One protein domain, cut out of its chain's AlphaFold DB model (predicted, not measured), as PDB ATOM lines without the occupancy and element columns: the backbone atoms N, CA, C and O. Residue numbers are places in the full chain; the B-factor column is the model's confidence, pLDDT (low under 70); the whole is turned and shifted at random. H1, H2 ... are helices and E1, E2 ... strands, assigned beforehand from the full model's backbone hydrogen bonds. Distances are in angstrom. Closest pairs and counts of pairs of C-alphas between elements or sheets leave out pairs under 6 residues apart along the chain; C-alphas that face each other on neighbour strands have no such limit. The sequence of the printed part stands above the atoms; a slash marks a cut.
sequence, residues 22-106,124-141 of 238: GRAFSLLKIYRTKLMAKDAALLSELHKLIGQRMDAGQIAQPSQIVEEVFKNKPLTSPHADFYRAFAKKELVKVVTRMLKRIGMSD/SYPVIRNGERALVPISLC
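What this domain is: This is residues 22 to 106 and 124 to 141 of the 238 residues of an uncharacterized protein of Agrobacterium vitis (UniProt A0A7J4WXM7). A small hairpin, E1 and E2, packs through E2 at one end of three crossed helices, H1 to H3; residues 22 to 38 of kinked H1 stick out as an arm at the other. The printed part, mostly helix, has 103 residues with elements in the order H1, H2, H3, E1, E2. It is only just compact, close to loose, with radius of gyration of the C-alphas 15.2 A and spans of 48 by 32 by 26 A.

How they stand to each other: Start at the antiparallel hairpin of E1, residues 124 to 129, and E2, residues 132 to 137: N 127 and O 134 are 2.9 A apart, within hydrogen-bond range. The closest C-alphas of E2 and H3, residues 80 to 102, are Leu 135 and Leu 99, 6.7 A apart. With residues 88 to 96 alone, H3 touches H2, residues 62 to 72, at a steep tilt of 53 degrees, opposite ways; the closest C-alphas, Val 92 and Pro 62, are 5.5 A apart. H1, residues 22 to 55, only just touches H3, with 3 pairs of C-alphas within 8 A. Every O i to N i+4 pair is within hydrogen-bond range in H2 and H3, 26 of 30 in H1.

Where its parts are: Find C-alpha 22 at (-42.639, 33.342, 44.417); H1 runs 45.1 A from there, with a kink of 57 degrees near residue 39. H3 spans 30.8 A, and E2 ends at C-alpha 137, (-12.446, 35.054, 11.973).

The domain as a whole: Residues 107 to 123 are cut out; C-alphas 106 and 124 are 12.1 A apart. Look for pLDDT under 70 at residues 22 to 40 and 101 to 106.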
ATOM      1  N   GLY A  22     -42.551  34.701  44.969       51.62
ATOM      2  CA  GLY A  22     -42.639  33.342  44.417       51.62
ATOM      3  C   GLY A  22     -43.602  33.232  43.229       51.62
ATOM      4  O   GLY A  22     -43.260  32.631  42.210       51.62
ATOM      5  N   ARG A  23     -44.775  33.878  43.313       53.50
ATOM      6  CA  ARG A  23     -45.746  33.947  42.205       53.50
ATOM      7  C   ARG A  23     -45.221  34.755  41.017       53.50
ATOM      8  O   ARG A  23     -45.363  34.300  39.886       53.50
ATOM      9  N   ALA A  24     -44.548  35.880  41.261       50.75
ATOM     10  CA  ALA A  24     -43.885  36.658  40.214       50.75
ATOM     11  C   ALA A  24     -42.772  35.851  39.528       50.75
ATOM     12  O   ALA A  24     -42.671  35.871  38.306       50.75
ATOM     13  N   PHE A  25     -41.987  35.074  40.285       50.31
ATOM     14  CA  PHE A  25     -40.949  34.201  39.728       50.31
ATOM     15  C   PHE A  25     -41.534  33.072  38.872       50.31
ATOM     16  O   PHE A  25     -40.996  32.759  37.811       50.31
ATOM     17  N   SER A  26     -42.655  32.487  39.306       47.03
ATOM     18  CA  SER A  26     -43.367  31.450  38.554       47.03
ATOM     19  C   SER A  26     -43.960  32.003  37.254       47.03
ATOM     20  O   SER A  26     -43.740  31.433  36.188       47.03
ATOM     21  N   LEU A  27     -44.603  33.175  37.302       48.50
ATOM     22  CA  LEU A  27     -45.119  33.854  36.111       48.50
ATOM     23  C   LEU A  27     -43.994  34.250  35.149       48.50
ATOM     24  O   LEU A  27     -44.096  33.961  33.963       48.50
ATOM     25  N   LEU A  28     -42.876  34.796  35.636       51.56
ATOM     26  CA  LEU A  28     -41.687  35.060  34.811       51.56
ATOM     27  C   LEU A  28     -41.134  33.782  34.164       51.56
ATOM     28  O   LEU A  28     -40.681  33.829  33.025       51.56
ATOM     29  N   LYS A  29     -41.194  32.634  34.846       51.44
ATOM     30  CA  LYS A  29     -40.759  31.337  34.304       51.44
ATOM     31  C   LYS A  29     -41.732  30.798  33.242       51.44
ATOM     32  O   LYS A  29     -41.281  30.250  32.237       51.44
ATOM     33  N   ILE A  30     -43.037  31.008  33.416       50.25
ATOM     34  CA  ILE A  30     -44.091  30.637  32.452       50.25
ATOM     35  C   ILE A  30     -44.058  31.545  31.212       50.25
ATOM     36  O   ILE A  30     -44.100  31.057  30.087       50.25
ATOM     37  N   TYR A  31     -43.901  32.859  31.388       47.66
ATOM     38  CA  TYR A  31     -43.734  33.792  30.269       47.66
ATOM     39  C   TYR A  31     -42.417  33.552  29.532       47.66
ATOM     40  O   TYR A  31     -42.405  33.549  28.307       47.66
ATOM     41  N   ARG A  32     -41.331  33.239  30.250       50.31
ATOM     42  CA  ARG A  32     -40.059  32.829  29.643       50.31
ATOM     43  C   ARG A  32     -40.213  31.559  28.808       50.31
ATOM     44  O   ARG A  32     -39.695  31.526  27.708       50.31
ATOM     45  N   THR A  33     -40.932  30.544  29.282       47.88
ATOM     46  CA  THR A  33     -41.128  29.276  28.546       47.88
ATOM     47  C   THR A  33     -42.107  29.394  27.373       47.88
ATOM     48  O   THR A  33     -41.844  28.810  26.326       47.88
ATOM     49  N   LYS A  34     -43.172  30.202  27.480       42.25
ATOM     50  CA  LYS A  34     -44.046  30.526  26.334       42.25
ATOM     51  C   LYS A  34     -43.359  31.405  25.279       42.25
ATOM     52  O   LYS A  34     -43.677  31.266  24.103       42.25
ATOM     53  N   LEU A  35     -42.409  32.258  25.675       44.97
ATOM     54  CA  LEU A  35     -41.526  32.966  24.741       44.97
ATOM     55  C   LEU A  35     -40.607  31.964  24.010       44.97
ATOM     56  O   LEU A  35     -40.592  31.954  22.783       44.97
ATOM     57  N   MET A  36     -39.992  31.014  24.743       45.78
ATOM     58  CA  MET A  36     -39.039  30.027  24.191       45.78
ATOM     59  C   MET A  36     -39.581  29.179  23.017       45.78
ATOM     60  O   MET A  36     -38.803  28.757  22.166       45.78
ATOM     61  N   ALA A  37     -40.891  28.913  22.940       41.16
ATOM     62  CA  ALA A  37     -41.477  28.128  21.844       41.16
ATOM     63  C   ALA A  37     -41.565  28.914  20.518       41.16
ATOM     64  O   ALA A  37     -41.300  28.355  19.455       41.16
ATOM     65  N   LYS A  38     -41.866  30.220  20.575       51.72
ATOM     66  CA  LYS A  38     -41.716  31.136  19.425       51.72
ATOM     67  C   LYS A  38     -40.243  31.464  19.159       51.72
ATOM     68  O   LYS A  38     -39.877  31.757  18.023       51.72
ATOM     69  N   ASP A  39     -39.397  31.339  20.179       60.62
ATOM     70  CA  ASP A  39     -37.964  31.555  20.049       60.62
ATOM     71  C   ASP A  39     -37.260  30.442  19.267       60.62
ATOM     72  O   ASP A  39     -36.217  30.724  18.713       60.62
ATOM     73  N   ALA A  40     -37.773  29.212  19.133       65.94
ATOM     74  CA  ALA A  40     -37.046  28.158  18.400       65.94
ATOM     75  C   ALA A  40     -36.769  28.525  16.926       65.94
ATOM     76  O   ALA A  40     -35.651  28.351  16.437       65.94
ATOM     77  N   ALA A  41     -37.760  29.104  16.239       71.44
ATOM     78  CA  ALA A  41     -37.600  29.595  14.870       71.44
ATOM     79  C   ALA A  41     -36.660  30.811  14.807       71.44
ATOM     80  O   ALA A  41     -35.768  30.854  13.963       71.44
ATOM     81  N   LEU A  42     -36.803  31.757  15.742       75.00
ATOM     82  CA  LEU A  42     -35.949  32.945  15.838       75.00
ATOM     83  C   LEU A  42     -34.499  32.592  16.215       75.00
ATOM     84  O   LEU A  42     -33.558  33.189  15.710       75.00
ATOM     85  N   LEU A  43     -34.296  31.591  17.067       77.25
ATOM     86  CA  LEU A  43     -32.994  31.046  17.436       77.25
ATOM     87  C   LEU A  43     -32.359  30.327  16.248       77.25
ATOM     88  O   LEU A  43     -31.170  30.502  16.013       77.25
ATOM     89  N   SER A  44     -33.131  29.555  15.479       78.69
ATOM     90  CA  SER A  44     -32.638  28.941  14.241       78.69
ATOM     91  C   SER A  44     -32.232  30.005  13.214       78.69
ATOM     92  O   SER A  44     -31.170  29.904  12.610       78.69
ATOM     93  N   GLU A  45     -33.025  31.066  13.069       81.50
ATOM     94  CA  GLU A  45     -32.728  32.201  12.192       81.50
ATOM     95  C   GLU A  45     -31.461  32.947  12.630       81.50
ATOM     96  O   GLU A  45     -30.561  33.157  11.820       81.50
ATOM     97  N   LEU A  46     -31.329  33.260  13.921       82.69
ATOM     98  CA  LEU A  46     -30.111  33.847  14.487       82.69
ATOM     99  C   LEU A  46     -28.892  32.939  14.282       82.69
ATOM    100  O   LEU A  46     -27.806  33.433  13.996       82.69
ATOM    101  N   HIS A  47     -29.059  31.621  14.407       81.50
ATOM    102  CA  HIS A  47     -27.984  30.658  14.186       81.50
ATOM    103  C   HIS A  47     -27.527  30.670  12.725       81.50
ATOM    104  O   HIS A  47     -26.328  30.740  12.461       81.50
ATOM    105  N   LYS A  48     -28.478  30.684  11.782       84.62
ATOM    106  CA  LYS A  48     -28.195  30.810  10.346       84.62
ATOM    107  C   LYS A  48     -27.483  32.123  10.024       84.62
ATOM    108  O   LYS A  48     -26.483  32.085   9.320       84.62
ATOM    109  N   LEU A  49     -27.938  33.249  10.576       84.50
ATOM    110  CA  LEU A  49     -27.299  34.555  10.368       84.50
ATOM    111  C   LEU A  49     -25.859  34.586  10.897       84.50
ATOM    112  O   LEU A  49     -24.969  35.129  10.246       84.50
ATOM    113  N   ILE A  50     -25.611  33.990  12.067       84.88
ATOM    114  CA  ILE A  50     -24.252  33.890  12.614       84.88
ATOM    115  C   ILE A  50     -23.377  33.009  11.717       84.88
ATOM    116  O   ILE A  50     -22.268  33.423  11.385       84.88
ATOM    117  N   GLY A  51     -23.872  31.835  11.308       81.06
ATOM    118  CA  GLY A  51     -23.154  30.925  10.410       81.06
ATOM    119  C   GLY A  51     -22.802  31.591   9.081       81.06
ATOM    120  O   GLY A  51     -21.638  31.629   8.711       81.06
ATOM    121  N   GLN A  52     -23.773  32.250   8.444       85.56
ATOM    122  CA  GLN A  52     -23.567  32.997   7.198       85.56
ATOM    123  C   GLN A  52     -22.487  34.075   7.330       85.56
ATOM    124  O   GLN A  52     -21.644  34.207   6.447       85.56
ATOM    125  N   ARG A  53     -22.471  34.832   8.436       83.44
ATOM    126  CA  ARG A  53     -21.413  35.825   8.678       83.44
ATOM    127  C   ARG A  53     -20.042  35.174   8.856       83.44
ATOM    128  O   ARG A  53     -19.057  35.733   8.383       83.44
ATOM    129  N   MET A  54     -19.970  34.017   9.513       80.81
ATOM    130  CA  MET A  54     -18.718  33.266   9.672       80.81
ATOM    131  C   MET A  54     -18.211  32.702   8.349       80.81
ATOM    132  O   MET A  54     -17.035  32.886   8.039       80.81
ATOM    133  N   ASP A  55     -19.086  32.104   7.546       80.31
ATOM    134  CA  ASP A  55     -18.736  31.574   6.225       80.31
ATOM    135  C   ASP A  55     -18.310  32.692   5.263       80.31
ATOM    136  O   ASP A  55     -17.384  32.523   4.474       80.31
ATOM    137  N   ALA A  56     -18.920  33.876   5.384       84.31
ATOM    138  CA  ALA A  56     -18.535  35.075   4.643       84.31
ATOM    139  C   ALA A  56     -17.255  35.757   5.173       84.31
ATOM    140  O   ALA A  56     -16.858  36.799   4.650       84.31
ATOM    141  N   GLY A  57     -16.624  35.231   6.231       77.38
ATOM    142  CA  GLY A  57     -15.427  35.824   6.831       77.38
ATOM    143  C   GLY A  57     -15.667  37.188   7.489       77.38
ATOM    144  O   GLY A  57     -14.731  37.966   7.653       77.38
ATOM    145  N   GLN A  58     -16.905  37.498   7.870       85.56
ATOM    146  CA  GLN A  58     -17.284  38.744   8.535       85.56
ATOM    147  C   GLN A  58     -17.258  38.598  10.056       85.56
ATOM    148  O   GLN A  58     -17.333  37.507  10.605       85.56
ATOM    149  N   ILE A  59     -17.194  39.714  10.782       84.12
ATOM    150  CA  ILE A  59     -17.232  39.686  12.247       84.12
ATOM    151  C   ILE A  59     -18.683  39.518  12.721       84.12
ATOM    152  O   ILE A  59     -19.562  40.321  12.391       84.12
ATOM    153  N   ALA A  60     -18.932  38.521  13.570       85.31
ATOM    154  CA  ALA A  60     -20.219  38.369  14.242       85.31
ATOM    155  C   ALA A  60     -20.239  39.181  15.546       85.31
ATOM    156  O   ALA A  60     -19.876  38.688  16.620       85.31
ATOM    157  N   GLN A  61     -20.671  40.442  15.446       85.50
ATOM    158  CA  GLN A  61     -20.924  41.308  16.602       85.50
ATOM    159  C   GLN A  61     -22.390  41.197  17.059       85.50
ATOM    160  O   GLN A  61     -23.288  41.387  16.232       85.50
ATOM    161  N   PRO A  62     -22.663  40.955  18.358       85.25
ATOM    162  CA  PRO A  62     -24.025  40.800  18.868       85.25
ATOM    163  C   PRO A  62     -24.944  41.973  18.521       85.25
ATOM    164  O   PRO A  62     -26.049  41.760  18.023       85.25
ATOM    165  N   SER A  63     -24.487  43.206  18.749       84.94
ATOM    166  CA  SER A  63     -25.295  44.403  18.505       84.94
ATOM    167  C   SER A  63     -25.658  44.590  17.028       84.94
ATOM    168  O   SER A  63     -26.805  44.917  16.724       84.94
ATOM    169  N   GLN A  64     -24.740  44.288  16.105       85.88
ATOM    170  CA  GLN A  64     -24.994  44.388  14.663       85.88
ATOM    171  C   GLN A  64     -25.968  43.318  14.157       85.88
ATOM    172  O   GLN A  64     -26.823  43.615  13.328       85.88
ATOM    173  N   ILE A  65     -25.861  42.086  14.666       85.00
ATOM    174  CA  ILE A  65     -26.781  40.994  14.312       85.00
ATOM    175  C   ILE A  65     -28.205  41.351  14.748       85.00
ATOM    176  O   ILE A  65     -29.160  41.177  13.999       85.00
ATOM    177  N   VAL A  66     -28.358  41.898  15.955       84.75
ATOM    178  CA  VAL A  66     -29.670  42.313  16.466       84.75
ATOM    179  C   VAL A  66     -30.248  43.475  15.657       84.75
ATOM    180  O   VAL A  66     -31.448  43.504  15.391       84.75
ATOM    181  N   GLU A  67     -29.417  44.424  15.232       86.06
ATOM    182  CA  GLU A  67     -29.856  45.511  14.351       86.06
ATOM    183  C   GLU A  67     -30.316  45.012  12.982       86.06
ATOM    184  O   GLU A  67     -31.315  45.508  12.468       86.06
ATOM    185  N   GLU A  68     -29.650  44.007  12.422       84.50
ATOM    186  CA  GLU A  68     -30.061  43.355  11.177       84.50
ATOM    187  C   GLU A  68     -31.417  42.648  11.318       84.50
ATOM    188  O   GLU A  68     -32.291  42.808  10.466       84.50
ATOM    189  N   VAL A  69     -31.660  41.976  12.447       84.12
ATOM    190  CA  VAL A  69     -32.977  41.387  12.749       84.12
ATOM    191  C   VAL A  69     -34.073  42.457  12.790       84.12
ATOM    192  O   VAL A  69     -35.145  42.255  12.220       84.12
ATOM    193  N   PHE A  70     -33.812  43.613  13.409       82.94
ATOM    194  CA  PHE A  70     -34.777  44.719  13.427       82.94
ATOM    195  C   PHE A  70     -35.001  45.357  12.051       82.94
ATOM    196  O   PHE A  70     -36.092  45.868  11.810       82.94
ATOM    197  N   LYS A  71     -34.004  45.338  11.156       83.94
ATOM    198  CA  LYS A  71     -34.167  45.802   9.768       83.94
ATOM    199  C   LYS A  71     -35.061  44.858   8.967       83.94
ATOM    200  O   LYS A  71     -35.940  45.324   8.252       83.94
ATOM    201  N   ASN A  72     -34.872  43.550   9.134       80.94
ATOM    202  CA  ASN A  72     -35.645  42.534   8.416       80.94
ATOM    203  C   ASN A  72     -37.087  42.414   8.938       80.94
ATOM    204  O   ASN A  72     -37.982  42.017   8.195       80.94
ATOM    205  N   LYS A  73     -37.320  42.745  10.216       80.25
ATOM    206  CA  LYS A  73     -38.636  42.691  10.872       80.25
ATOM    207  C   LYS A  73     -38.913  43.997  11.630       80.25
ATOM    208  O   LYS A  73     -38.745  44.035  12.856       80.25
ATOM    209  N   PRO A  74     -39.314  45.075  10.931       78.50
ATOM    210  CA  PRO A  74     -39.630  46.340  11.581       78.50
ATOM    211  C   PRO A  74     -40.869  46.201  12.478       78.50
ATOM    212  O   PRO A  74     -41.839  45.525  12.140       78.50
ATOM    213  N   LEU A  75     -40.836  46.847  13.644       76.94
ATOM    214  CA  LEU A  75     -41.961  46.879  14.578       76.94
ATOM    215  C   LEU A  75     -42.923  48.003  14.185       76.94
ATOM    216  O   LEU A  75     -42.610  49.177  14.360       76.94
ATOM    217  N   THR A  76     -44.112  47.652  13.704       77.75
ATOM    218  CA  THR A  76     -45.169  48.617  13.372       77.75
ATOM    219  C   THR A  76     -46.103  48.773  14.575       77.75
ATOM    220  O   THR A  76     -47.102  48.070  14.693       77.75
ATOM    221  N   SER A  77     -45.754  49.630  15.539       78.88
ATOM    222  CA  SER A  77     -46.650  49.942  16.666       78.88
ATOM    223  C   SER A  77     -46.425  51.359  17.207       78.88
ATOM    224  O   SER A  77     -45.306  51.862  17.104       78.88
ATOM    225  N   PRO A  78     -47.428  51.988  17.848       80.69
ATOM    226  CA  PRO A  78     -47.293  53.331  18.431       80.69
ATOM    227  C   PRO A  78     -46.191  53.452  19.496       80.69
ATOM    228  O   PRO A  78     -45.678  54.537  19.744       80.69
ATOM    229  N   HIS A  79     -45.805  52.336  20.121       80.81
ATOM    230  CA  HIS A  79     -44.729  52.266  21.115       80.81
ATOM    231  C   HIS A  79     -43.529  51.452  20.606       80.81
ATOM    232  O   HIS A  79     -42.804  50.840  21.396       80.81
ATOM    233  N   ALA A  80     -43.324  51.410  19.284       80.25
ATOM    234  CA  ALA A  80     -42.287  50.599  18.650       80.25
ATOM    235  C   ALA A  80     -40.891  50.878  19.218       80.25
ATOM    236  O   ALA A  80     -40.158  49.929  19.483       80.25
ATOM    237  N   ASP A  81     -40.546  52.137  19.488       80.19
ATOM    238  CA  ASP A  81     -39.230  52.503  20.024       80.19
ATOM    239  C   ASP A  81     -38.986  51.945  21.428       80.19
ATOM    240  O   ASP A  81     -37.900  51.437  21.725       80.19
ATOM    241  N   PHE A  82     -40.017  51.956  22.275       80.38
ATOM    242  CA  PHE A  82     -39.950  51.375  23.612       80.38
ATOM    243  C   PHE A  82     -39.737  49.858  23.542       80.38
ATOM    244  O   PHE A  82     -38.816  49.316  24.166       80.38
ATOM    245  N   TYR A  83     -40.543  49.167  22.730       77.75
ATOM    246  CA  TYR A  83     -40.407  47.723  22.544       77.75
ATOM    247  C   TYR A  83     -39.081  47.352  21.880       77.75
ATOM    248  O   TYR A  83     -38.477  46.349  22.257       77.75
ATOM    249  N   ARG A  84     -38.578  48.179  20.960       81.38
ATOM    250  CA  ARG A  84     -37.280  48.002  20.304       81.38
ATOM    251  C   ARG A  84     -36.130  48.110  21.298       81.38
ATOM    252  O   ARG A  84     -35.262  47.240  21.303       81.38
ATOM    253  N   ALA A  85     -36.126  49.123  22.164       81.31
ATOM    254  CA  ALA A  85     -35.089  49.288  23.183       81.31
ATOM    255  C   ALA A  85     -35.077  48.111  24.174       81.31
ATOM    256  O   ALA A  85     -34.016  47.558  24.486       81.31
ATOM    257  N   PHE A  86     -36.262  47.681  24.619       81.12
ATOM    258  CA  PHE A  86     -36.402  46.530  25.509       81.12
ATOM    259  C   PHE A  86     -35.955  45.223  24.834       81.12
ATOM    260  O   PHE A  86     -35.137  44.481  25.387       81.12
ATOM    261  N   ALA A  87     -36.434  44.964  23.616       80.38
ATOM    262  CA  ALA A  87     -36.103  43.765  22.856       80.38
ATOM    263  C   ALA A  87     -34.618  43.717  22.474       80.38
ATOM    264  O   ALA A  87     -34.019  42.648  22.575       80.38
ATOM    265  N   LYS A  88     -33.986  44.851  22.127       83.19
ATOM    266  CA  LYS A  88     -32.547  44.912  21.803       83.19
ATOM    267  C   LYS A  88     -31.711  44.335  22.942       83.19
ATOM    268  O   LYS A  88     -30.857  43.484  22.709       83.19
ATOM    269  N   LYS A  89     -31.997  44.732  24.184       81.69
ATOM    270  CA  LYS A  89     -31.264  44.259  25.367       81.69
ATOM    271  C   LYS A  89     -31.381  42.747  25.563       81.69
ATOM    272  O   LYS A  89     -30.388  42.091  25.877       81.69
ATOM    273  N   GLU A  90     -32.576  42.189  25.401       81.12
ATOM    274  CA  GLU A  90     -32.788  40.749  25.578       81.12
ATOM    275  C   GLU A  90     -32.230  39.934  24.406       81.12
ATOM    276  O   GLU A  90     -31.561  38.922  24.632       81.12
ATOM    277  N   LEU A  91     -32.394  40.413  23.172       81.00
ATOM    278  CA  LEU A  91     -31.842  39.773  21.978       81.00
ATOM    279  C   LEU A  91     -30.311  39.760  21.996       81.00
ATOM    280  O   LEU A  91     -29.722  38.711  21.752       81.00
ATOM    281  N   VAL A  92     -29.648  40.852  22.395       83.31
ATOM    282  CA  VAL A  92     -28.179  40.880  22.533       83.31
ATOM    283  C   VAL A  92     -27.702  39.825  23.534       83.31
ATOM    284  O   VAL A  92     -26.727  39.118  23.273       83.31
ATOM    285  N   LYS A  93     -28.411  39.629  24.656       81.50
ATOM    286  CA  LYS A  93     -28.089  38.554  25.615       81.50
ATOM    287  C   LYS A  93     -28.296  37.160  25.028       81.50
ATOM    288  O   LYS A  93     -27.589  36.229  25.421       81.50
ATOM    289  N   VAL A  94     -29.301  36.971  24.176       81.44
ATOM    290  CA  VAL A  94     -29.547  35.696  23.484       81.44
ATOM    291  C   VAL A  94     -28.427  35.429  22.481       81.44
ATOM    292  O   VAL A  94     -27.758  34.406  22.606       81.44
ATOM    293  N   VAL A  95     -28.130  36.382  21.597       81.50
ATOM    294  CA  VAL A  95     -27.057  36.278  20.596       81.50
ATOM    295  C   VAL A  95     -25.698  36.064  21.259       81.50
ATOM    296  O   VAL A  95     -24.963  35.164  20.875       81.50
ATOM    297  N   THR A  96     -25.390  36.784  22.340       80.00
ATOM    298  CA  THR A  96     -24.146  36.578  23.106       80.00
ATOM    299  C   THR A  96     -24.053  35.157  23.672       80.00
ATOM    300  O   THR A  96     -22.980  34.555  23.676       80.00
ATOM    301  N   ARG A  97     -25.163  34.593  24.166       78.44
ATOM    302  CA  ARG A  97     -25.199  33.196  24.634       78.44
ATOM    303  C   ARG A  97     -25.025  32.211  23.482       78.44
ATOM    304  O   ARG A  97     -24.374  31.193  23.682       78.44
ATOM    305  N   MET A  98     -25.573  32.515  22.310       76.62
ATOM    306  CA  MET A  98     -25.403  31.696  21.111       76.62
ATOM    307  C   MET A  98     -23.967  31.737  20.603       76.62
ATOM    308  O   MET A  98     -23.389  30.681  20.412       76.62
ATOM    309  N   LEU A  99     -23.345  32.911  20.499       75.94
ATOM    310  CA  LEU A  99     -21.941  33.046  20.095       75.94
ATOM    311  C   LEU A  99     -20.992  32.312  21.042       75.94
ATOM    312  O   LEU A  99     -20.041  31.689  20.589       75.94
ATOM    313  N   LYS A 100     -21.276  32.321  22.352       71.19
ATOM    314  CA  LYS A 100     -20.536  31.490  23.316       71.19
ATOM    315  C   LYS A 100     -20.667  29.998  23.021       71.19
ATOM    316  O   LYS A 100     -19.705  29.280  23.223       71.19
ATOM    317  N   ARG A 101     -21.848  29.540  22.596       68.69
ATOM    318  CA  ARG A 101     -22.078  28.130  22.253       68.69
ATOM    319  C   ARG A 101     -21.448  27.762  20.917       68.69
ATOM    320  O   ARG A 101     -20.820  26.725  20.857       68.69
ATOM    321  N   ILE A 102     -21.573  28.606  19.897       68.75
ATOM    322  CA  ILE A 102     -21.016  28.378  18.552       68.75
ATOM    323  C   ILE A 102     -19.486  28.402  18.606       68.75
ATOM    324  O   ILE A 102     -18.839  27.481  18.135       68.75
ATOM    325  N   GLY A 103     -18.893  29.367  19.317       57.19
ATOM    326  CA  GLY A 103     -17.455  29.356  19.619       57.19
ATOM    327  C   GLY A 103     -17.001  28.182  20.504       57.19
ATOM    328  O   GLY A 103     -15.820  28.091  20.818       57.19
ATOM    329  N   MET A 104     -17.925  27.316  20.931       48.78
ATOM    330  CA  MET A 104     -17.687  26.087  21.689       48.78
ATOM    331  C   MET A 104     -18.218  24.821  20.983       48.78
ATOM    332  O   MET A 104     -18.110  23.747  21.569       48.78
ATOM    333  N   SER A 105     -18.826  24.899  19.793       38.38
ATOM    334  CA  SER A 105     -19.571  23.768  19.226       38.38
ATOM    335  C   SER A 105     -19.628  23.794  17.706       38.38
ATOM    336  O   SER A 105     -20.299  24.655  17.150       38.38
ATOM    337  N   ASP A 106     -19.086  22.737  17.102       44.12
ATOM    338  CA  ASP A 106     -19.531  22.146  15.835       44.12
ATOM    339  C   ASP A 106     -19.705  20.616  16.076       44.12
ATOM    340  O   ASP A 106     -18.857  19.830  15.674       44.12
ATOM    341  N   SER A 124     -12.373  30.784  13.830       76.88
ATOM    342  CA  SER A 124     -12.645  32.053  14.504       76.88
ATOM    343  C   SER A 124     -12.364  31.974  15.998       76.88
ATOM    344  O   SER A 124     -12.634  30.947  16.620       76.88
ATOM    345  N   TYR A 125     -11.921  33.081  16.588       81.31
ATOM    346  CA  TYR A 125     -11.705  33.206  18.025       81.31
ATOM    347  C   TYR A 125     -12.707  34.176  18.666       81.31
ATOM    348  O   TYR A 125     -13.054  35.204  18.074       81.31
ATOM    349  N   PRO A 126     -13.181  33.889  19.892       81.00
ATOM    350  CA  PRO A 126     -13.978  34.840  20.653       81.00
ATOM    351  C   PRO A 126     -13.072  35.950  21.198       81.00
ATOM    352  O   PRO A 126     -12.093  35.681  21.893       81.00
ATOM    353  N   VAL A 127     -13.407  37.204  20.916       83.38
ATOM    354  CA  VAL A 127     -12.614  38.379  21.304       83.38
ATOM    355  C   VAL A 127     -13.523  39.458  21.890       83.38
ATOM    356  O   VAL A 127     -14.707  39.534  21.563       83.38
ATOM    357  N   ILE A 128     -12.989  40.294  22.783       82.50
ATOM    358  CA  ILE A 128     -13.697  41.470  23.294       82.50
ATOM    359  C   ILE A 128     -13.332  42.678  22.427       82.50
ATOM    360  O   ILE A 128     -12.201  43.150  22.479       82.50
ATOM    361  N   ARG A 129     -14.292  43.198  21.657       81.62
ATOM    362  CA  ARG A 129     -14.155  44.442  20.880       81.62
ATOM    363  C   ARG A 129     -15.254  45.409  21.299       81.62
ATOM    364  O   ARG A 129     -16.405  45.009  21.434       81.62
ATOM    365  N   ASN A 130     -14.904  46.675  21.527       79.00
ATOM    366  CA  ASN A 130     -15.849  47.726  21.932       79.00
ATOM    367  C   ASN A 130     -16.673  47.376  23.192       79.00
ATOM    368  O   ASN A 130     -17.843  47.726  23.300       79.00
ATOM    369  N   GLY A 131     -16.078  46.633  24.133       81.00
ATOM    370  CA  GLY A 131     -16.754  46.174  25.354       81.00
ATOM    371  C   GLY A 131     -17.712  44.989  25.162       81.00
ATOM    372  O   GLY A 131     -18.256  44.485  26.146       81.00
ATOM    373  N   GLU A 132     -17.887  44.492  23.935       79.38
ATOM    374  CA  GLU A 132     -18.738  43.343  23.619       79.38
ATOM    375  C   GLU A 132     -17.914  42.116  23.219       79.38
ATOM    376  O   GLU A 132     -16.834  42.221  22.640       79.38
ATOM    377  N   ARG A 133     -18.437  40.919  23.508       80.75
ATOM    378  CA  ARG A 133     -17.845  39.665  23.022       80.75
ATOM    379  C   ARG A 133     -18.314  39.407  21.595       80.75
ATOM    380  O   ARG A 133     -19.496  39.137  21.389       80.75
ATOM    381  N   ALA A 134     -17.387  39.445  20.652       83.19
ATOM    382  CA  ALA A 134     -17.609  39.143  19.247       83.19
ATOM    383  C   ALA A 134     -16.862  37.866  18.849       83.19
ATOM    384  O   ALA A 134     -15.830  37.530  19.434       83.19
ATOM    385  N   LEU A 135     -17.384  37.161  17.848       81.94
ATOM    386  CA  LEU A 135     -16.674  36.054  17.213       81.94
ATOM    387  C   LEU A 135     -15.968  36.601  15.968       81.94
ATOM    388  O   LEU A 135     -16.617  37.168  15.082       81.94
ATOM    389  N   VAL A 136     -14.639  36.510  15.957       82.62
ATOM    390  CA  VAL A 136     -13.780  37.125  14.938       82.62
ATOM    391  C   VAL A 136     -13.071  36.017  14.153       82.62
ATOM    392  O   VAL A 136     -12.389  35.197  14.771       82.62
ATOM    393  N   PRO A 137     -13.213  35.966  12.818       82.94
ATOM    394  CA  PRO A 137     -12.446  35.054  11.973       82.94
ATOM    395  C   PRO A 137     -10.940  35.253  12.151       82.94
ATOM    396  O   PRO A 137     -10.487  36.384  12.315       82.94
ATOM    397  N   ILE A 138     -10.157  34.177  12.078       82.19
ATOM    398  CA  ILE A 138      -8.708  34.239  12.332       82.19
ATOM    399  C   ILE A 138      -7.973  35.243  11.433       82.19
ATOM    400  O   ILE A 138      -7.062  35.924  11.896       82.19
ATOM    401  N   SER A 139      -8.414  35.394  10.182       81.75
ATOM    402  CA  SER A 139      -7.880  36.363   9.219       81.75
ATOM    403  C   SER A 139      -8.072  37.822   9.645       81.75
ATOM    404  O   SER A 139      -7.334  38.692   9.194       81.75
ATOM    405  N   LEU A 140      -9.050  38.094  10.512       85.56
ATOM    406  CA  LEU A 140      -9.398  39.428  11.007       85.56
ATOM    407  C   LEU A 140      -8.977  39.655  12.464       85.56
ATOM    408  O   LEU A 140      -9.277  40.714  13.034       85.56
ATOM    409  N   CYS A 141      -8.323  38.677  13.093       84.19
ATOM    410  CA  CYS A 141      -7.764  38.821  14.431       84.19
ATOM    411  C   CYS A 141      -6.472  39.639  14.380       84.19
ATOM    412  O   CYS A 141      -5.599  39.419  13.542       84.19
TER     413      CYS A 141